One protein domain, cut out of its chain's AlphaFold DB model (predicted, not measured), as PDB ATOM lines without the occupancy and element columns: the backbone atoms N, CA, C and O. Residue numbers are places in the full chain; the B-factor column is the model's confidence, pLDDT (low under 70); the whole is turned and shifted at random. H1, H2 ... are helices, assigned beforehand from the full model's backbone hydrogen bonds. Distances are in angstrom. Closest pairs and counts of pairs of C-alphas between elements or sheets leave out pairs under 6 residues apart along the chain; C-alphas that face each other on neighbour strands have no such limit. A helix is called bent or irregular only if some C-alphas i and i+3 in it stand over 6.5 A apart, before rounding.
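AT A GLANCE: This is residues 6 to 65 and 84 to 165 of the 165 residues of an uncharacterized protein of Byssothecium circinans (UniProt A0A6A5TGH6). Four helical pieces, H1, H3, H4 and H6a, make an up-and-down bundle, each running against the one before it in the chain; the short helices H2 and H5 lie at one end of it, and from the other end the second arm of the last helix, H6b, sticks out with residues 146 to 165 standing free. The printed part has 142 residues with six named helices, H1 to H6 in chain order, and no named strand; the class is all helix. The whole is loose, with a radius of gyration of the C-alphas of 19.1 A, and elongated, spanning 69 by 39 by 23 A, with the free arm making much of the length.

IN THESE COORDINATES: H1, residues 6 to 26, begins at C-alpha 6 (0.502, 79.994, 51.501) and is 30.1 A long. It is irregular, with C-alphas 9 and 12 at 8.3 A, and has a kink of 59 degrees near residue 13. H2 is residues 31 to 35. H3, residues 41 to 61, is 30.3 A long. H4, residues 86 to 108, is 33.6 A long and begins at C-alpha 86 (14.221, 72.697, 47.449). H5, residues 111 to 118, is only just irregular: C-alphas 113 and 116 are 6.9 A apart. H6, residues 128 to 163, was assigned as one helix by its hydrogen bonds but is bent, with C-alphas 142 and 145 at 7.4 A. Its arms are H6a, residues 128 to 142, 20.8 A, and H6b, residues 145 to 163, 27.2 A, ending at C-alpha 163 (-23.450, 75.406, 72.590).

HOW THE PARTS SIT: H1 touches H6a at a shallow tilt of 7 degrees, opposite ways, the closest C-alphas being those of Val 21 and Ala 133, 5.0 A. H1 touches H3 opposite ways at 37 degrees, only just a steep tilt, closest at Ile 22 and Trp 46, C-alphas 5.6 A apart. H3 touches H4 opposite ways at a shallow tilt of 27 degrees, with the C-alphas of Thr 52 and Ala 96 closest at 5.7 A. H4 touches H6a opposite ways, only just at a steep tilt of 37 degrees; their closest C-alphas, those of His 104 and Ala 134, are 5.1 A apart. H1 and H4 only just touch, with 3 pairs of C-alphas within 8 A and residues 93 to 100 alone of H4; the closest are those of Asn 18 and Cys 100, 6.7 A. H3 and H6a are apart. H2 touches residues 41 to 43 alone of H3, closest at the C-alphas of Arg 35 and Phe 43, 5.6 A. H5 touches no helix; its closest C-alpha to H3 is Phe 118, 5.8 A from that of Arg 41. The arms H6a and H6b stand at a steep tilt of 60 degrees, and H6b touches no helix. Every O i to N i+4 pair is within hydrogen-bond range in H2, H3, H4, H6a and H6b, against 13 of 17 in H1 and 2 of 4 in H5.

THE WHOLE: The C-alphas farthest apart, those of Lys 37 and Ile 165, are 70.6 A apart. Without the free stretch, the body spans 45 by 33 by 23 A. Residues 66 to 83 are not printed, and C-alphas 65 and 84 are 11.7 A apart across the cut, in the link from H3 to H4. Of the links that are printed whole, none is long. The mean pLDDT of the printed part is 86.2; residues 62 to 65, 84, 116, 164 and 165 are under 70.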
ATOM      1  N   ALA A   6       1.609  80.943  51.557       83.81
ATOM      2  CA  ALA A   6       0.502  79.994  51.501       83.81
ATOM      3  C   ALA A   6      -0.007  79.740  50.071       83.81
ATOM      4  O   ALA A   6      -0.502  78.639  49.809       83.81
ATOM      5  N   VAL A   7       0.177  80.691  49.144       85.56
ATOM      6  CA  VAL A   7      -0.178  80.550  47.724       85.56
ATOM      7  C   VAL A   7       0.478  79.327  47.070       85.56
ATOM      8  O   VAL A   7      -0.125  78.699  46.201       85.56
ATOM      9  N   PHE A   8       1.664  78.897  47.523       86.00
ATOM     10  CA  PHE A   8       2.342  77.725  46.950       86.00
ATOM     11  C   PHE A   8       1.604  76.411  47.205       86.00
ATOM     12  O   PHE A   8       1.828  75.430  46.498       86.00
ATOM     13  N   ARG A   9       0.700  76.373  48.190       85.69
ATOM     14  CA  ARG A   9      -0.143  75.196  48.454       85.69
ATOM     15  C   ARG A   9      -1.278  75.037  47.442       85.69
ATOM     16  O   ARG A   9      -1.929  74.000  47.445       85.69
ATOM     17  N   ARG A  10      -1.504  76.043  46.592       86.75
ATOM     18  CA  ARG A  10      -2.572  76.090  45.585       86.75
ATOM     19  C   ARG A  10      -2.058  76.476  44.197       86.75
ATOM     20  O   ARG A  10      -2.731  77.182  43.446       86.75
ATOM     21  N   LEU A  11      -0.844  76.049  43.846       89.75
ATOM     22  CA  LEU A  11      -0.269  76.309  42.518       89.75
ATOM     23  C   LEU A  11      -1.149  75.776  41.381       89.75
ATOM     24  O   LEU A  11      -1.139  76.335  40.292       89.75
ATOM     25  N   ASP A  12      -1.956  74.748  41.637       90.88
ATOM     26  CA  ASP A  12      -2.950  74.234  40.700       90.88
ATOM     27  C   ASP A  12      -4.088  75.244  40.449       90.88
ATOM     28  O   ASP A  12      -4.544  75.397  39.315       90.88
ATOM     29  N   GLU A  13      -4.539  75.970  41.478       92.19
ATOM     30  CA  GLU A  13      -5.494  77.078  41.341       92.19
ATOM     31  C   GLU A  13      -4.868  78.247  40.573       92.19
ATOM     32  O   GLU A  13      -5.518  78.820  39.693       92.19
ATOM     33  N   VAL A  14      -3.599  78.569  40.857       93.56
ATOM     34  CA  VAL A  14      -2.843  79.611  40.139       93.56
ATOM     35  C   VAL A  14      -2.704  79.249  38.659       93.56
ATOM     36  O   VAL A  14      -3.002  80.081  37.803       93.56
ATOM     37  N   GLN A  15      -2.344  78.001  38.342       94.50
ATOM     38  CA  GLN A  15      -2.252  77.504  36.967       94.50
ATOM     39  C   GLN A  15      -3.601  77.592  36.251       94.50
ATOM     40  O   GLN A  15      -3.680  78.133  35.150       94.50
ATOM     41  N   ARG A  16      -4.699  77.157  36.884       95.56
ATOM     42  CA  ARG A  16      -6.045  77.289  36.296       95.56
ATOM     43  C   ARG A  16      -6.411  78.746  36.003       95.56
ATOM     44  O   ARG A  16      -6.990  79.028  34.952       95.56
ATOM     45  N   ALA A  17      -6.077  79.670  36.903       96.19
ATOM     46  CA  ALA A  17      -6.311  81.095  36.689       96.19
ATOM     47  C   ALA A  17      -5.446  81.655  35.546       96.19
ATOM     48  O   ALA A  17      -5.952  82.399  34.702       96.19
ATOM     49  N   ASN A  18      -4.176  81.253  35.461       97.38
ATOM     50  CA  ASN A  18      -3.281  81.619  34.363       97.38
ATOM     51  C   ASN A  18      -3.780  81.076  33.011       97.38
ATOM     52  O   ASN A  18      -3.845  81.815  32.030       97.38
ATOM     53  N   GLN A  19      -4.255  79.830  32.962       97.31
ATOM     54  CA  GLN A  19      -4.844  79.245  31.757       97.31
ATOM     55  C   GLN A  19      -6.091  80.011  31.287       97.31
ATOM     56  O   GLN A  19      -6.310  80.162  30.083       97.31
ATOM     57  N   ALA A  20      -6.896  80.547  32.210       97.50
ATOM     58  CA  ALA A  20      -8.014  81.419  31.854       97.50
ATOM     59  C   ALA A  20      -7.537  82.712  31.164       97.50
ATOM     60  O   ALA A  20      -8.161  83.149  30.196       97.50
ATOM     61  N   VAL A  21      -6.417  83.291  31.611       97.00
ATOM     62  CA  VAL A  21      -5.786  84.461  30.974       97.00
ATOM     63  C   VAL A  21      -5.255  84.115  29.581       97.00
ATOM     64  O   VAL A  21      -5.537  84.842  28.628       97.00
ATOM     65  N   ILE A  22      -4.562  82.982  29.429       97.56
ATOM     66  CA  ILE A  22      -4.076  82.484  28.129       97.56
ATOM     67  C   ILE A  22      -5.235  82.346  27.139       97.56
ATOM     68  O   ILE A  22      -5.158  82.839  26.011       97.56
ATOM     69  N   ASN A  23      -6.330  81.717  27.570       97.62
ATOM     70  CA  ASN A  23      -7.510  81.518  26.735       97.62
ATOM     71  C   ASN A  23      -8.166  82.855  26.357       97.62
ATOM     72  O   ASN A  23      -8.563  83.035  25.205       97.62
ATOM     73  N   ALA A  24      -8.240  83.806  27.293       97.88
ATOM     74  CA  ALA A  24      -8.788  85.134  27.033       97.88
ATOM     75  C   ALA A  24      -7.946  85.917  26.012       97.88
ATOM     76  O   ALA A  24      -8.503  86.548  25.116       97.88
ATOM     77  N   PHE A  25      -6.613  85.840  26.091       97.62
ATOM     78  CA  PHE A  25      -5.749  86.448  25.081       97.62
ATOM     79  C   PHE A  25      -5.900  85.788  23.710       97.62
ATOM     80  O   PHE A  25      -6.017  86.500  22.718       97.62
ATOM     81  N   ALA A  26      -5.937  84.454  23.641       96.75
ATOM     82  CA  ALA A  26      -6.091  83.730  22.377       96.75
ATOM     83  C   ALA A  26      -7.437  84.021  21.685       96.75
ATOM     84  O   ALA A  26      -7.520  84.012  20.459       96.75
ATOM     85  N   ALA A  27      -8.483  84.313  22.465       97.69
ATOM     86  CA  ALA A  27      -9.797  84.713  21.964       97.69
ATOM     87  C   ALA A  27      -9.888  86.203  21.576       97.69
ATOM     88  O   ALA A  27     -10.887  86.628  20.991       97.69
ATOM     89  N   HIS A  28      -8.879  87.016  21.898       97.31
ATOM     90  CA  HIS A  28      -8.948  88.454  21.688       97.31
ATOM     91  C   HIS A  28      -8.910  88.818  20.185       97.31
ATOM     92  O   HIS A  28      -8.047  88.316  19.462       97.31
ATOM     93  N   PRO A  29      -9.738  89.766  19.691       96.25
ATOM     94  CA  PRO A  29      -9.810  90.103  18.261       96.25
ATOM     95  C   PRO A  29      -8.476  90.506  17.608       96.25
ATOM     96  O   PRO A  29      -8.243  90.245  16.431       96.25
ATOM     97  N   ALA A  30      -7.587  91.146  18.368       93.69
ATOM     98  CA  ALA A  30      -6.265  91.559  17.890       93.69
ATOM     99  C   ALA A  30      -5.208  90.435  17.893       93.69
ATOM    100  O   ALA A  30      -4.121  90.639  17.350       93.69
ATOM    101  N   PHE A  31      -5.491  89.272  18.493       95.19
ATOM    102  CA  PHE A  31      -4.492  88.234  18.757       95.19
ATOM    103  C   PHE A  31      -3.831  87.709  17.484       95.19
ATOM    104  O   PHE A  31      -2.616  87.814  17.344       95.19
ATOM    105  N   GLU A  32      -4.606  87.222  16.512       95.88
ATOM    106  CA  GLU A  32      -4.052  86.629  15.283       95.88
ATOM    107  C   GLU A  32      -3.241  87.642  14.450       95.88
ATOM    108  O   GLU A  32      -2.181  87.330  13.896       95.88
ATOM    109  N   ALA A  33      -3.679  88.905  14.424       93.50
ATOM    110  CA  ALA A  33      -2.956  89.980  13.748       93.50
ATOM    111  C   ALA A  33      -1.612  90.315  14.424       93.50
ATOM    112  O   ALA A  33      -0.659  90.682  13.737       93.50
ATOM    113  N   GLN A  34      -1.522  90.201  15.751       93.00
ATOM    114  CA  GLN A  34      -0.279  90.408  16.501       93.00
ATOM    115  C   GLN A  34       0.637  89.179  16.436       93.00
ATOM    116  O   GLN A  34       1.832  89.306  16.160       93.00
ATOM    117  N   ARG A  35       0.063  87.979  16.577       94.38
ATOM    118  CA  ARG A  35       0.753  86.688  16.470       94.38
ATOM    119  C   ARG A  35       1.454  86.523  15.128       94.38
ATOM    120  O   ARG A  35       2.630  86.179  15.094       94.38
ATOM    121  N   SER A  36       0.767  86.814  14.023       93.50
ATOM    122  CA  SER A  36       1.354  86.736  12.674       93.50
ATOM    123  C   SER A  36       2.527  87.699  12.462       93.50
ATOM    124  O   SER A  36       3.421  87.415  11.667       93.50
ATOM    125  N   LYS A  37       2.561  88.820  13.192       90.50
ATOM    126  CA  LYS A  37       3.667  89.789  13.175       90.50
ATOM    127  C   LYS A  37       4.760  89.472  14.201       90.50
ATOM    128  O   LYS A  37       5.773  90.167  14.214       90.50
ATOM    129  N   GLY A  38       4.545  88.479  15.067       88.38
ATOM    130  CA  GLY A  38       5.432  88.149  16.181       88.38
ATOM    131  C   GLY A  38       5.597  89.284  17.194       88.38
ATOM    132  O   GLY A  38       6.613  89.329  17.881       88.38
ATOM    133  N   LYS A  39       4.660  90.241  17.243       88.25
ATOM    134  CA  LYS A  39       4.754  91.420  18.111       88.25
ATOM    135  C   LYS A  39       3.391  91.991  18.467       88.25
ATOM    136  O   LYS A  39       2.446  91.913  17.681       88.25
ATOM    137  N   GLY A  40       3.354  92.666  19.607       88.75
ATOM    138  CA  GLY A  40       2.202  93.402  20.103       88.75
ATOM    139  C   GLY A  40       1.810  92.938  21.498       88.75
ATOM    140  O   GLY A  40       2.102  91.813  21.897       88.75
ATOM    141  N   ARG A  41       1.164  93.823  22.253       91.38
ATOM    142  CA  ARG A  41       0.940  93.649  23.691       91.38
ATOM    143  C   ARG A  41       0.195  92.359  24.033       91.38
ATOM    144  O   ARG A  41       0.584  91.660  24.959       91.38
ATOM    145  N   ILE A  42      -0.870  92.041  23.304       93.56
ATOM    146  CA  ILE A  42      -1.711  90.869  23.575       93.56
ATOM    147  C   ILE A  42      -0.965  89.582  23.254       93.56
ATOM    148  O   ILE A  42      -0.979  88.655  24.058       93.56
ATOM    149  N   PHE A  43      -0.263  89.543  22.124       93.56
ATOM    150  CA  PHE A  43       0.549  88.385  21.768       93.56
ATOM    151  C   PHE A  43       1.722  88.181  22.736       93.56
ATOM    152  O   PHE A  43       1.911  87.075  23.227       93.56
ATOM    153  N   THR A  44       2.461  89.236  23.081       92.88
ATOM    154  CA  THR A  44       3.602  89.131  24.003       92.88
ATOM    155  C   THR A  44       3.167  88.728  25.414       92.88
ATOM    156  O   THR A  44       3.812  87.886  26.034       92.88
ATOM    157  N   LEU A  45       2.056  89.270  25.931       94.38
ATOM    158  CA  LEU A  45       1.532  88.839  27.232       94.38
ATOM    159  C   LEU A  45       0.982  87.406  27.189       94.38
ATOM    160  O   LEU A  45       1.120  86.682  28.175       94.38
ATOM    161  N   TRP A  46       0.418  86.966  26.061       96.44
ATOM    162  CA  TRP A  46       0.041  85.566  25.850       96.44
ATOM    163  C   TRP A  46       1.253  84.629  25.850       96.44
ATOM    164  O   TRP A  46       1.207  83.596  26.518       96.44
ATOM    165  N   GLU A  47       2.342  84.985  25.158       94.81
ATOM    166  CA  GLU A  47       3.592  84.210  25.162       94.81
ATOM    167  C   GLU A  47       4.131  84.074  26.584       94.81
ATOM    168  O   GLU A  47       4.358  82.963  27.055       94.81
ATOM    169  N   TYR A  48       4.229  85.194  27.302       94.00
ATOM    170  CA  TYR A  48       4.725  85.216  28.673       94.00
ATOM    171  C   TYR A  48       3.850  84.394  29.632       94.00
ATOM    172  O   TYR A  48       4.361  83.664  30.483       94.00
ATOM    173  N   SER A  49       2.524  84.452  29.465       95.62
ATOM    174  CA  SER A  49       1.584  83.641  30.252       95.62
ATOM    175  C   SER A  49       1.716  82.148  29.927       95.62
ATOM    176  O   SER A  49       1.662  81.322  30.832       95.62
ATOM    177  N   THR A  50       1.936  81.798  28.656       95.88
ATOM    178  CA  THR A  50       2.117  80.409  28.198       95.88
ATOM    179  C   THR A  50       3.430  79.811  28.702       95.88
ATOM    180  O   THR A  50       3.456  78.671  29.154       95.88
ATOM    181  N   GLU A  51       4.520  80.581  28.683       92.12
ATOM    182  CA  GLU A  51       5.795  80.170  29.287       92.12
ATOM    183  C   GLU A  51       5.649  79.949  30.797       92.12
ATOM    184  O   GLU A  51       6.138  78.953  31.329       92.12
ATOM    185  N   THR A  52       4.923  80.843  31.478       92.88
ATOM    186  CA  THR A  52       4.619  80.716  32.912       92.88
ATOM    187  C   THR A  52       3.812  79.451  33.208       92.88
ATOM    188  O   THR A  52       4.089  78.762  34.187       92.88
ATOM    189  N   ASP A  53       2.859  79.097  32.341       93.12
ATOM    190  CA  ASP A  53       2.078  77.865  32.481       93.12
ATOM    191  C   ASP A  53       2.948  76.609  32.391       93.12
ATOM    192  O   ASP A  53       2.780  75.689  33.185       93.12
ATOM    193  N   GLY A  54       3.941  76.605  31.495       88.56
ATOM    194  CA  GLY A  54       4.921  75.521  31.399       88.56
ATOM    195  C   GLY A  54       5.768  75.362  32.666       88.56
ATOM    196  O   GLY A  54       6.062  74.239  33.075       88.56
ATOM    197  N   ILE A  55       6.124  76.470  33.327       88.94
ATOM    198  CA  ILE A  55       6.821  76.435  34.623       88.94
ATOM    199  C   ILE A  55       5.907  75.831  35.700       88.94
ATOM    200  O   ILE A  55       6.334  74.938  36.431       88.94
ATOM    201  N   LEU A  56       4.649  76.274  35.773       89.56
ATOM    202  CA  LEU A  56       3.659  75.749  36.722       89.56
ATOM    203  C   LEU A  56       3.383  74.256  36.496       89.56
ATOM    204  O   LEU A  56       3.311  73.497  37.460       89.56
ATOM    205  N   ASP A  57       3.293  73.817  35.241       89.25
ATOM    206  CA  ASP A  57       3.083  72.413  34.883       89.25
ATOM    207  C   ASP A  57       4.241  71.524  35.361       89.25
ATOM    208  O   ASP A  57       4.013  70.478  35.978       89.25
ATOM    209  N   ASN A  58       5.483  71.979  35.156       84.12
ATOM    210  CA  ASN A  58       6.682  71.302  35.650       84.12
ATOM    211  C   ASN A  58       6.698  71.215  37.186       84.12
ATOM    212  O   ASN A  58       6.990  70.151  37.735       84.12
ATOM    213  N   LEU A  59       6.336  72.303  37.875       84.69
ATOM    214  CA  LEU A  59       6.257  72.354  39.339       84.69
ATOM    215  C   LEU A  59       5.179  71.423  39.918       84.69
ATOM    216  O   LEU A  59       5.350  70.905  41.018       84.69
ATOM    217  N   LEU A  60       4.065  71.222  39.206       83.94
ATOM    218  CA  LEU A  60       2.930  70.425  39.684       83.94
ATOM    219  C   LEU A  60       3.092  68.923  39.442       83.94
ATOM    220  O   LEU A  60       2.622  68.116  40.245       83.94
ATOM    221  N   LYS A  61       3.717  68.528  38.331       75.00
ATOM    222  CA  LYS A  61       3.803  67.115  37.940       75.00
ATOM    223  C   LYS A  61       4.962  66.344  38.563       75.00
ATOM    224  O   LYS A  61       4.925  65.117  38.505       75.00
ATOM    225  N   ASN A  62       5.966  67.010  39.144       60.38
ATOM    226  CA  ASN A  62       7.189  66.358  39.644       60.38
ATOM    227  C   ASN A  62       7.768  65.335  38.632       60.38
ATOM    228  O   ASN A  62       8.227  64.264  39.031       60.38
ATOM    229  N   TYR A  63       7.665  65.589  37.317       47.66
ATOM    230  CA  TYR A  63       8.070  64.606  36.304       47.66
ATOM    231  C   TYR A  63       9.586  64.353  36.371       47.66
ATOM    232  O   TYR A  63      10.349  65.311  36.241       47.66
ATOM    233  N   PRO A  64      10.050  63.089  36.467       40.62
ATOM    234  CA  PRO A  64      11.402  62.744  36.059       40.62
ATOM    235  C   PRO A  64      11.505  62.774  34.526       40.62
ATOM    236  O   PRO A  64      10.573  62.425  33.797       40.62
ATOM    237  N   LEU A  65      12.656  63.234  34.053       53.12
ATOM    238  CA  LEU A  65      12.908  63.728  32.701       53.12
ATOM    239  C   LEU A  65      13.002  62.612  31.652       53.12
ATOM    240  O   LEU A  65      13.658  61.596  31.873       53.12
ATOM    241  N   LEU A  84      15.989  69.645  40.782       65.81
ATOM    242  CA  LEU A  84      16.022  70.955  41.425       65.81
ATOM    243  C   LEU A  84      16.030  70.774  42.943       65.81
ATOM    244  O   LEU A  84      15.147  70.113  43.506       65.81
ATOM    245  N   SER A  85      16.985  71.415  43.610       77.75
ATOM    246  CA  SER A  85      17.000  71.536  45.064       77.75
ATOM    247  C   SER A  85      15.719  72.209  45.571       77.75
ATOM    248  O   SER A  85      15.032  72.925  44.842       77.75
ATOM    249  N   GLU A  86      15.390  72.030  46.854       77.38
ATOM    250  CA  GLU A  86      14.221  72.697  47.449       77.38
ATOM    251  C   GLU A  86      14.287  74.229  47.315       77.38
ATOM    252  O   GLU A  86      13.251  74.869  47.130       77.38
ATOM    253  N   SER A  87      15.494  74.809  47.346       79.81
ATOM    254  CA  SER A  87      15.717  76.245  47.125       79.81
ATOM    255  C   SER A  87      15.361  76.656  45.700       79.81
ATOM    256  O   SER A  87      14.635  77.624  45.506       79.81
ATOM    257  N   GLU A  88      15.807  75.896  44.698       79.56
ATOM    258  CA  GLU A  88      15.514  76.187  43.289       79.56
ATOM    259  C   GLU A  88      14.028  75.986  42.974       79.56
ATOM    260  O   GLU A  88      13.426  76.782  42.256       79.56
ATOM    261  N   GLN A  89      13.387  74.973  43.565       79.94
ATOM    262  CA  GLN A  89      11.937  74.807  43.455       79.94
ATOM    263  C   GLN A  89      11.185  75.983  44.080       79.94
ATOM    264  O   GLN A  89      10.175  76.418  43.531       79.94
ATOM    265  N   HIS A  90      11.647  76.495  45.223       83.44
ATOM    266  CA  HIS A  90      11.057  77.671  45.854       83.44
ATOM    267  C   HIS A  90      11.198  78.912  44.965       83.44
ATOM    268  O   HIS A  90      10.195  79.562  44.681       83.44
ATOM    269  N   GLU A  91      12.396  79.168  44.433       86.00
ATOM    270  CA  GLU A  91      12.653  80.271  43.498       86.00
ATOM    271  C   GLU A  91      11.795  80.169  42.231       86.00
ATOM    272  O   GLU A  91      11.270  81.171  41.753       86.00
ATOM    273  N   MET A  92      11.583  78.961  41.705       86.06
ATOM    274  CA  MET A  92      10.716  78.753  40.543       86.06
ATOM    275  C   MET A  92       9.238  78.986  40.852       86.06
ATOM    276  O   MET A  92       8.511  79.502  40.002       86.06
ATOM    277  N   ARG A  93       8.774  78.616  42.051       88.25
ATOM    278  CA  ARG A  93       7.409  78.935  42.499       88.25
ATOM    279  C   ARG A  93       7.232  80.443  42.621       88.25
ATOM    280  O   ARG A  93       6.218  80.963  42.157       88.25
ATOM    281  N   ASP A  94       8.222  81.123  43.189       89.81
ATOM    282  CA  ASP A  94       8.243  82.577  43.296       89.81
ATOM    283  C   ASP A  94       8.237  83.260  41.928       89.81
ATOM    284  O   ASP A  94       7.413  84.142  41.688       89.81
ATOM    285  N   ASP A  95       9.096  82.822  41.004       90.44
ATOM    286  CA  ASP A  95       9.127  83.347  39.638       90.44
ATOM    287  C   ASP A  95       7.772  83.133  38.953       90.44
ATOM    288  O   ASP A  95       7.185  84.082  38.441       90.44
ATOM    289  N   ALA A  96       7.202  81.924  39.009       90.75
ATOM    290  CA  ALA A  96       5.920  81.632  38.370       90.75
ATOM    291  C   ALA A  96       4.768  82.501  38.913       90.75
ATOM    292  O   ALA A  96       4.017  83.097  38.134       90.75
ATOM    293  N   VAL A  97       4.640  82.627  40.239       92.88
ATOM    294  CA  VAL A  97       3.619  83.485  40.868       92.88
ATOM    295  C   VAL A  97       3.877  84.959  40.545       92.88
ATOM    296  O   VAL A  97       2.953  85.686  40.166       92.88
ATOM    297  N   GLY A  98       5.135  85.398  40.618       92.81
ATOM    298  CA  GLY A  98       5.560  86.749  40.264       92.81
ATOM    299  C   GLY A  98       5.205  87.118  38.824       92.81
ATOM    300  O   GLY A  98       4.667  88.200  38.575       92.81
ATOM    301  N   ARG A  99       5.409  86.203  37.873       94.12
ATOM    302  CA  ARG A  99       5.018  86.380  36.468       94.12
ATOM    303  C   ARG A  99       3.514  86.556  36.306       94.12
ATOM    304  O   ARG A  99       3.092  87.485  35.615       94.12
ATOM    305  N   CYS A 100       2.698  85.743  36.979       94.44
ATOM    306  CA  CYS A 100       1.240  85.900  36.969       94.44
ATOM    307  C   CYS A 100       0.803  87.283  37.492       94.44
ATOM    308  O   CYS A 100      -0.081  87.922  36.912       94.44
ATOM    309  N   ILE A 101       1.459  87.789  38.542       93.81
ATOM    310  CA  ILE A 101       1.221  89.137  39.083       93.81
ATOM    311  C   ILE A 101       1.612  90.218  38.068       93.81
ATOM    312  O   ILE A 101       0.854  91.169  37.856       93.81
ATOM    313  N   ILE A 102       2.773  90.081  37.420       93.00
ATOM    314  CA  ILE A 102       3.237  91.024  36.393       93.00
ATOM    315  C   ILE A 102       2.237  91.077  35.239       93.00
ATOM    316  O   ILE A 102       1.850  92.169  34.830       93.00
ATOM    317  N   VAL A 103       1.755  89.930  34.751       93.69
ATOM    318  CA  VAL A 103       0.732  89.881  33.693       93.69
ATOM    319  C   VAL A 103      -0.536  90.605  34.134       93.69
ATOM    320  O   VAL A 103      -1.040  91.454  33.395       93.69
ATOM    321  N   HIS A 104      -1.028  90.339  35.348       93.69
ATOM    322  CA  HIS A 104      -2.193  91.035  35.895       93.69
ATOM    323  C   HIS A 104      -2.007  92.560  35.883       93.69
ATOM    324  O   HIS A 104      -2.881  93.287  35.399       93.69
ATOM    325  N   GLN A 105      -0.868  93.058  36.370       92.06
ATOM    326  CA  GLN A 105      -0.571  94.492  36.364       92.06
ATOM    327  C   GLN A 105      -0.518  95.031  34.938       92.06
ATOM    328  O   GLN A 105      -1.177  96.022  34.624       92.06
ATOM    329  N   MET A 106       0.206  94.335  34.061       91.00
ATOM    330  CA  MET A 106       0.387  94.705  32.665       91.00
ATOM    331  C   MET A 106      -0.911  94.734  31.875       91.00
ATOM    332  O   MET A 106      -0.975  95.482  30.911       91.00
ATOM    333  N   ILE A 107      -1.948  93.991  32.261       92.06
ATOM    334  CA  ILE A 107      -3.291  94.074  31.665       92.06
ATOM    335  C   ILE A 107      -4.001  95.377  32.069       92.06
ATOM    336  O   ILE A 107      -4.718  95.965  31.261       92.06
ATOM    337  N   HIS A 108      -3.765  95.870  33.285       88.94
ATOM    338  CA  HIS A 108      -4.403  97.081  33.811       88.94
ATOM    339  C   HIS A 108      -3.636  98.372  33.500       88.94
ATOM    340  O   HIS A 108      -4.182  99.458  33.701       88.94
ATOM    341  N   VAL A 109      -2.403  98.291  32.985       85.44
ATOM    342  CA  VAL A 109      -1.678  99.495  32.557       85.44
ATOM    343  C   VAL A 109      -2.434 100.170  31.394       85.44
ATOM    344  O   VAL A 109      -2.762  99.505  30.402       85.44
ATOM    345  N   PRO A 110      -2.707 101.483  31.479       76.69
ATOM    346  CA  PRO A 110      -3.341 102.241  30.405       76.69
ATOM    347  C   PRO A 110      -2.590 102.141  29.067       76.69
ATOM    348  O   PRO A 110      -1.363 102.099  29.035       76.69
ATOM    349  N   ALA A 111      -3.329 102.085  27.954       72.00
ATOM    350  CA  ALA A 111      -2.782 101.867  26.608       72.00
ATOM    351  C   ALA A 111      -1.738 102.922  26.180       72.00
ATOM    352  O   ALA A 111      -0.755 102.588  25.522       72.00
ATOM    353  N   ASP A 112      -1.906 104.171  26.614       71.44
ATOM    354  CA  ASP A 112      -1.005 105.301  26.353       71.44
ATOM    355  C   ASP A 112       0.391 105.118  26.971       71.44
ATOM    356  O   ASP A 112       1.394 105.498  26.371       71.44
ATOM    357  N   ARG A 113       0.484 104.479  28.142       71.81
ATOM    358  CA  ARG A 113       1.770 104.180  28.798       71.81
ATOM    359  C   ARG A 113       2.498 102.992  28.178       71.81
ATOM    360  O   ARG A 113       3.690 102.813  28.410       71.81
ATOM    361  N   VAL A 114       1.780 102.175  27.417       71.69
ATOM    362  CA  VAL A 114       2.234 100.855  26.981       71.69
ATOM    363  C   VAL A 114       2.678 100.843  25.515       71.69
ATOM    364  O   VAL A 114       3.529 100.032  25.146       71.69
ATOM    365  N   ALA A 115       2.202 101.797  24.711       70.00
ATOM    366  CA  ALA A 115       2.565 101.967  23.303       70.00
ATOM    367  C   ALA A 115       4.088 101.969  23.054       70.00
ATOM    368  O   ALA A 115       4.585 101.265  22.173       70.00
ATOM    369  N   ASN A 116       4.852 102.675  23.898       69.88
ATOM    370  CA  ASN A 116       6.317 102.721  23.810       69.88
ATOM    371  C   ASN A 116       6.987 101.380  24.140       69.88
ATOM    372  O   ASN A 116       8.043 101.078  23.590       69.88
ATOM    373  N   MET A 117       6.390 100.581  25.027       73.44
ATOM    374  CA  MET A 117       6.983  99.332  25.506       73.44
ATOM    375  C   MET A 117       6.812  98.180  24.511       73.44
ATOM    376  O   MET A 117       7.671  97.309  24.436       73.44
ATOM    377  N   PHE A 118       5.731  98.187  23.729       76.31
ATOM    378  CA  PHE A 118       5.458  97.147  22.727       76.31
ATOM    379  C   PHE A 118       5.618  97.630  21.280       76.31
ATOM    380  O   PHE A 118       5.292  96.894  20.349       76.31
ATOM    381  N   HIS A 119       6.146  98.844  21.080       72.50
ATOM    382  CA  HIS A 119       6.340  99.464  19.764       72.50
ATOM    383  C   HIS A 119       5.059  99.466  18.908       72.50
ATOM    384  O   HIS A 119       5.077  99.126  17.719       72.50
ATOM    385  N   GLU A 120       3.938  99.826  19.535       71.19
ATOM    386  CA  GLU A 120       2.628  99.927  18.895       71.19
ATOM    387  C   GLU A 120       2.263 101.403  18.697       71.19
ATOM    388  O   GLU A 120       2.349 102.191  19.632       71.19
ATOM    389  N   GLU A 121       1.822 101.787  17.492       70.44
ATOM    390  CA  GLU A 121       1.294 103.143  17.244       70.44
ATOM    391  C   GLU A 121      -0.014 103.387  18.010       70.44
ATOM    392  O   GLU A 121      -0.282 104.495  18.466       70.44
ATOM    393  N   VAL A 122      -0.816 102.330  18.163       70.38
ATOM    394  CA  VAL A 122      -2.033 102.299  18.973       70.38
ATOM    395  C   VAL A 122      -2.104 100.941  19.655       70.38
ATOM    396  O   VAL A 122      -2.187  99.909  18.985       70.38
ATOM    397  N   THR A 123      -2.084 100.935  20.985       75.38
ATOM    398  CA  THR A 123      -2.278  99.708  21.756       75.38
ATOM    399  C   THR A 123      -3.767  99.370  21.815       75.38
ATOM    400  O   THR A 123      -4.549 100.213  22.267       75.38
ATOM    401  N   PRO A 124      -4.188  98.173  21.361       82.56
ATOM    402  CA  PRO A 124      -5.586  97.773  21.442       82.56
ATOM    403  C   PRO A 124      -6.036  97.707  22.904       82.56
ATOM    404  O   PRO A 124      -5.243  97.385  23.796       82.56
ATOM    405  N   ASP A 125      -7.315  98.003  23.147       87.38
ATOM    406  CA  ASP A 125      -7.917  97.745  24.454       87.38
ATOM    407  C   ASP A 125      -7.787  96.255  24.795       87.38
ATOM    408  O   ASP A 125      -7.851  95.408  23.909       87.38
ATOM    409  N   MET A 126      -7.589  95.947  26.077       90.56
ATOM    410  CA  MET A 126      -7.449  94.563  26.542       90.56
ATOM    411  C   MET A 126      -8.744  93.755  26.451       90.56
ATOM    412  O   MET A 126      -8.698  92.529  26.454       90.56
ATOM    413  N   GLY A 127      -9.897  94.418  26.396       92.12
ATOM    414  CA  GLY A 127     -11.195  93.773  26.478       92.12
ATOM    415  C   GLY A 127     -11.556  93.339  27.900       92.12
ATOM    416  O   GLY A 127     -10.713  93.156  28.786       92.12
ATOM    417  N   ASP A 128     -12.856  93.183  28.131       94.12
ATOM    418  CA  ASP A 128     -13.384  92.858  29.457       94.12
ATOM    419  C   ASP A 128     -13.102  91.412  29.863       94.12
ATOM    420  O   ASP A 128     -12.862  91.153  31.042       94.12
ATOM    421  N   ASP A 129     -13.040  90.489  28.903       95.25
ATOM    422  CA  ASP A 129     -12.741  89.078  29.165       95.25
ATOM    423  C   ASP A 129     -11.316  88.885  29.700       95.25
ATOM    424  O   ASP A 129     -11.118  88.187  30.696       95.25
ATOM    425  N   VAL A 130     -10.327  89.571  29.113       95.06
ATOM    426  CA  VAL A 130      -8.934  89.541  29.587       95.06
ATOM    427  C   VAL A 130      -8.828  90.177  30.972       95.06
ATOM    428  O   VAL A 130      -8.199  89.611  31.866       95.06
ATOM    429  N   ARG A 131      -9.492  91.320  31.200       95.12
ATOM    430  CA  ARG A 131      -9.534  91.964  32.525       95.12
ATOM    431  C   ARG A 131     -10.194  91.069  33.574       95.12
ATOM    432  O   ARG A 131      -9.715  90.992  34.704       95.12
ATOM    433  N   LYS A 132     -11.274  90.370  33.219       95.44
ATOM    434  CA  LYS A 132     -11.966  89.428  34.105       95.44
ATOM    435  C   LYS A 132     -11.083  88.227  34.447       95.44
ATOM    436  O   LYS A 132     -10.988  87.877  35.620       95.44
ATOM    437  N   ALA A 133     -10.401  87.643  33.464       95.44
ATOM    438  CA  ALA A 133      -9.449  86.559  33.701       95.44
ATOM    439  C   ALA A 133      -8.271  87.018  34.581       95.44
ATOM    440  O   ALA A 133      -7.898  86.333  35.529       95.44
ATOM    441  N   ALA A 134      -7.746  88.225  34.353       94.75
ATOM    442  CA  ALA A 134      -6.686  88.798  35.179       94.75
ATOM    443  C   ALA A 134      -7.117  89.018  36.637       94.75
ATOM    444  O   ALA A 134      -6.309  88.859  37.552       94.75
ATOM    445  N   LYS A 135      -8.378  89.393  36.878       94.38
ATOM    446  CA  LYS A 135      -8.925  89.511  38.238       94.38
ATOM    447  C   LYS A 135      -9.001  88.164  38.951       94.38
ATOM    448  O   LYS A 135      -8.764  88.125  40.150       94.38
ATOM    449  N   LEU A 136      -9.272  87.074  38.229       93.31
ATOM    450  CA  LEU A 136      -9.248  85.730  38.811       93.31
ATOM    451  C   LEU A 136      -7.850  85.373  39.334       93.31
ATOM    452  O   LEU A 136      -7.738  84.860  40.441       93.31
ATOM    453  N   VAL A 137      -6.791  85.703  38.587       92.50
ATOM    454  CA  VAL A 137      -5.401  85.526  39.048       92.50
ATOM    455  C   VAL A 137      -5.146  86.310  40.337       92.50
ATOM    456  O   VAL A 137      -4.636  85.747  41.301       92.50
ATOM    457  N   HIS A 138      -5.546  87.584  40.386       92.88
ATOM    458  CA  HIS A 138      -5.403  88.406  41.591       92.88
ATOM    459  C   HIS A 138      -6.146  87.803  42.787       92.88
ATOM    460  O   HIS A 138      -5.564  87.638  43.856       92.88
ATOM    461  N   TYR A 139      -7.407  87.418  42.591       90.62
ATOM    462  CA  TYR A 139      -8.229  86.800  43.624       90.62
ATOM    463  C   TYR A 139      -7.578  85.523  44.179       90.62
ATOM    464  O   TYR A 139      -7.442  85.370  45.393       90.62
ATOM    465  N   VAL A 140      -7.092  84.643  43.296       90.50
ATOM    466  CA  VAL A 140      -6.408  83.407  43.701       90.50
ATOM    467  C   VAL A 140      -5.125  83.699  44.471       90.50
ATOM    468  O   VAL A 140      -4.831  83.011  45.442       90.50
ATOM    469  N   ILE A 141      -4.346  84.703  44.079       90.25
ATOM    470  CA  ILE A 141      -3.069  84.985  44.740       90.25
ATOM    471  C   ILE A 141      -3.282  85.672  46.097       90.25
ATOM    472  O   ILE A 141      -2.638  85.278  47.067       90.25
ATOM    473  N   PHE A 142      -4.201  86.638  46.191       89.19
ATOM    474  CA  PHE A 142      -4.283  87.555  47.337       89.19
ATOM    475  C   PHE A 142      -5.514  87.386  48.240       89.19
ATOM    476  O   PHE A 142      -5.449  87.746  49.414       89.19
ATOM    477  N   GLU A 143      -6.642  86.878  47.736       81.25
ATOM    478  CA  GLU A 143      -7.940  87.021  48.423       81.25
ATOM    479  C   GLU A 143      -8.490  85.699  48.986       81.25
ATOM    480  O   GLU A 143      -9.104  85.709  50.053       81.25
ATOM    481  N   ILE A 144      -8.198  84.554  48.357       78.44
ATOM    482  CA  ILE A 144      -8.771  83.246  48.741       78.44
ATOM    483  C   ILE A 144      -8.534  82.869  50.212       78.44
ATOM    484  O   ILE A 144      -9.462  82.408  50.878       78.44
ATOM    485  N   ASP A 145      -7.319  83.033  50.741       72.06
ATOM    486  CA  ASP A 145      -7.037  82.634  52.134       72.06
ATOM    487  C   ASP A 145      -7.688  83.575  53.144       72.06
ATOM    488  O   ASP A 145      -8.154  83.136  54.196       72.06
ATOM    489  N   SER A 146      -7.779  84.859  52.797       71.44
ATOM    490  CA  SER A 146      -8.451  85.856  53.630       71.44
ATOM    491  C   SER A 146      -9.945  85.563  53.750       71.44
ATOM    492  O   SER A 146     -10.526  85.756  54.817       71.44
ATOM    493  N   GLU A 147     -10.579  85.094  52.675       74.38
ATOM    494  CA  GLU A 147     -11.994  84.719  52.693       74.38
ATOM    495  C   GLU A 147     -12.234  83.402  53.428       74.38
ATOM    496  O   GLU A 147     -13.076  83.363  54.325       74.38
ATOM    497  N   LYS A 148     -11.437  82.360  53.150       75.94
ATOM    498  CA  LYS A 148     -11.539  81.070  53.852       75.94
ATOM    499  C   LYS A 148     -11.371  81.225  55.367       75.94
ATOM    500  O   LYS A 148     -12.151  80.655  56.125       75.94
ATOM    501  N   ALA A 149     -10.413  82.043  55.811       75.69
ATOM    502  CA  ALA A 149     -10.202  82.314  57.232       75.69
ATOM    503  C   ALA A 149     -11.411  83.012  57.885       75.69
ATOM    504  O   ALA A 149     -11.815  82.651  58.990       75.69
ATOM    505  N   ARG A 150     -12.031  83.981  57.194       81.25
ATOM    506  CA  ARG A 150     -13.236  84.673  57.687       81.25
ATOM    507  C   ARG A 150     -14.446  83.744  57.761       81.25
ATOM    508  O   ARG A 150     -15.215  83.829  58.715       81.25
ATOM    509  N   GLU A 151     -14.628  82.871  56.773       83.06
ATOM    510  CA  GLU A 151     -15.715  81.886  56.775       83.06
ATOM    511  C   GLU A 151     -15.571  80.878  57.921       83.06
ATOM    512  O   GLU A 151     -16.559  80.527  58.571       83.06
ATOM    513  N   GLU A 152     -14.347  80.426  58.198       83.62
ATOM    514  CA  GLU A 152     -14.067  79.505  59.299       83.62
ATOM    515  C   GLU A 152     -14.300  80.162  60.667       83.62
ATOM    516  O   GLU A 152     -14.967  79.575  61.520       83.62
ATOM    517  N   GLU A 153     -13.872  81.414  60.845       85.12
ATOM    518  CA  GLU A 153     -14.143  82.192  62.059       85.12
ATOM    519  C   GLU A 153     -15.653  82.402  62.282       85.12
ATOM    520  O   GLU A 153     -16.158  82.242  63.396       85.12
ATOM    521  N   GLN A 154     -16.410  82.711  61.224       86.50
ATOM    522  CA  GLN A 154     -17.868  82.843  61.311       86.50
ATOM    523  C   GLN A 154     -18.550  81.523  61.686       86.50
ATOM    524  O   GLN A 154     -19.486  81.525  62.489       86.50
ATOM    525  N   ARG A 155     -18.077  80.392  61.147       87.62
ATOM    526  CA  ARG A 155     -18.587  79.061  61.507       87.62
ATOM    527  C   ARG A 155     -18.291  78.704  62.960       87.62
ATOM    528  O   ARG A 155     -19.187  78.193  63.626       87.62
ATOM    529  N   GLN A 156     -17.084  78.987  63.448       86.44
ATOM    530  CA  GLN A 156     -16.710  78.736  64.843       86.44
ATOM    531  C   GLN A 156     -17.584  79.551  65.800       86.44
ATOM    532  O   GLN A 156     -18.209  78.978  66.688       86.44
ATOM    533  N   ARG A 157     -17.759  80.852  65.539       87.56
ATOM    534  CA  ARG A 157     -18.649  81.712  66.339       87.56
ATOM    535  C   ARG A 157     -20.101  81.225  66.338       87.56
ATOM    536  O   ARG A 157     -20.764  81.264  67.369       87.56
ATOM    537  N   ALA A 158     -20.605  80.758  65.196       87.19
ATOM    538  CA  ALA A 158     -21.956  80.205  65.107       87.19
ATOM    539  C   ALA A 158     -22.107  78.888  65.892       87.19
ATOM    540  O   ALA A 158     -23.159  78.645  66.481       87.19
ATOM    541  N   GLN A 159     -21.070  78.043  65.922       85.62
ATOM    542  CA  GLN A 159     -21.060  76.812  66.719       85.62
ATOM    543  C   GLN A 159     -20.980  77.093  68.221       85.62
ATOM    544  O   GLN A 159     -21.694  76.451  68.988       85.62
ATOM    545  N   GLU A 160     -20.171  78.065  68.641       85.62
ATOM    546  CA  GLU A 160     -20.084  78.497  70.041       85.62
ATOM    547  C   GLU A 160     -21.433  79.033  70.544       85.62
ATOM    548  O   GLU A 160     -21.909  78.609  71.593       85.62
ATOM    549  N   GLN A 161     -22.124  79.855  69.745       82.81
ATOM    550  CA  GLN A 161     -23.462  80.365  70.081       82.81
ATOM    551  C   GLN A 161     -24.535  79.270  70.197       82.81
ATOM    552  O   GLN A 161     -25.515  79.446  70.918       82.81
ATOM    553  N   LEU A 162     -24.374  78.146  69.494       78.00
ATOM    554  CA  LEU A 162     -25.285  76.998  69.578       78.00
ATOM    555  C   LEU A 162     -25.035  76.118  70.811       78.00
ATOM    556  O   LEU A 162     -25.932  75.379  71.204       78.00
ATOM    557  N   LEU A 163     -23.837  76.172  71.398       74.31
ATOM    558  CA  LEU A 163     -23.450  75.406  72.590       74.31
ATOM    559  C   LEU A 163     -23.759  76.140  73.907       74.31
ATOM    560  O   LEU A 163     -23.722  75.519  74.967       74.31
ATOM    561  N   GLU A 164     -24.065  77.439  73.849       68.94
ATOM    562  CA  GLU A 164     -24.453  78.268  75.003       68.94
ATOM    563  C   GLU A 164     -25.970  78.242  75.319       68.94
ATOM    564  O   GLU A 164     -26.423  78.975  76.203       68.94
ATOM    565  N   ILE A 165     -26.754  77.396  74.633       53.22
ATOM    566  CA  ILE A 165     -28.203  77.175  74.848       53.22
ATOM    567  C   ILE A 165     -28.438  75.773  75.416       53.22
ATOM    568  O   ILE A 165     -29.230  75.662  76.382       53.22
TER     569      ILE A 165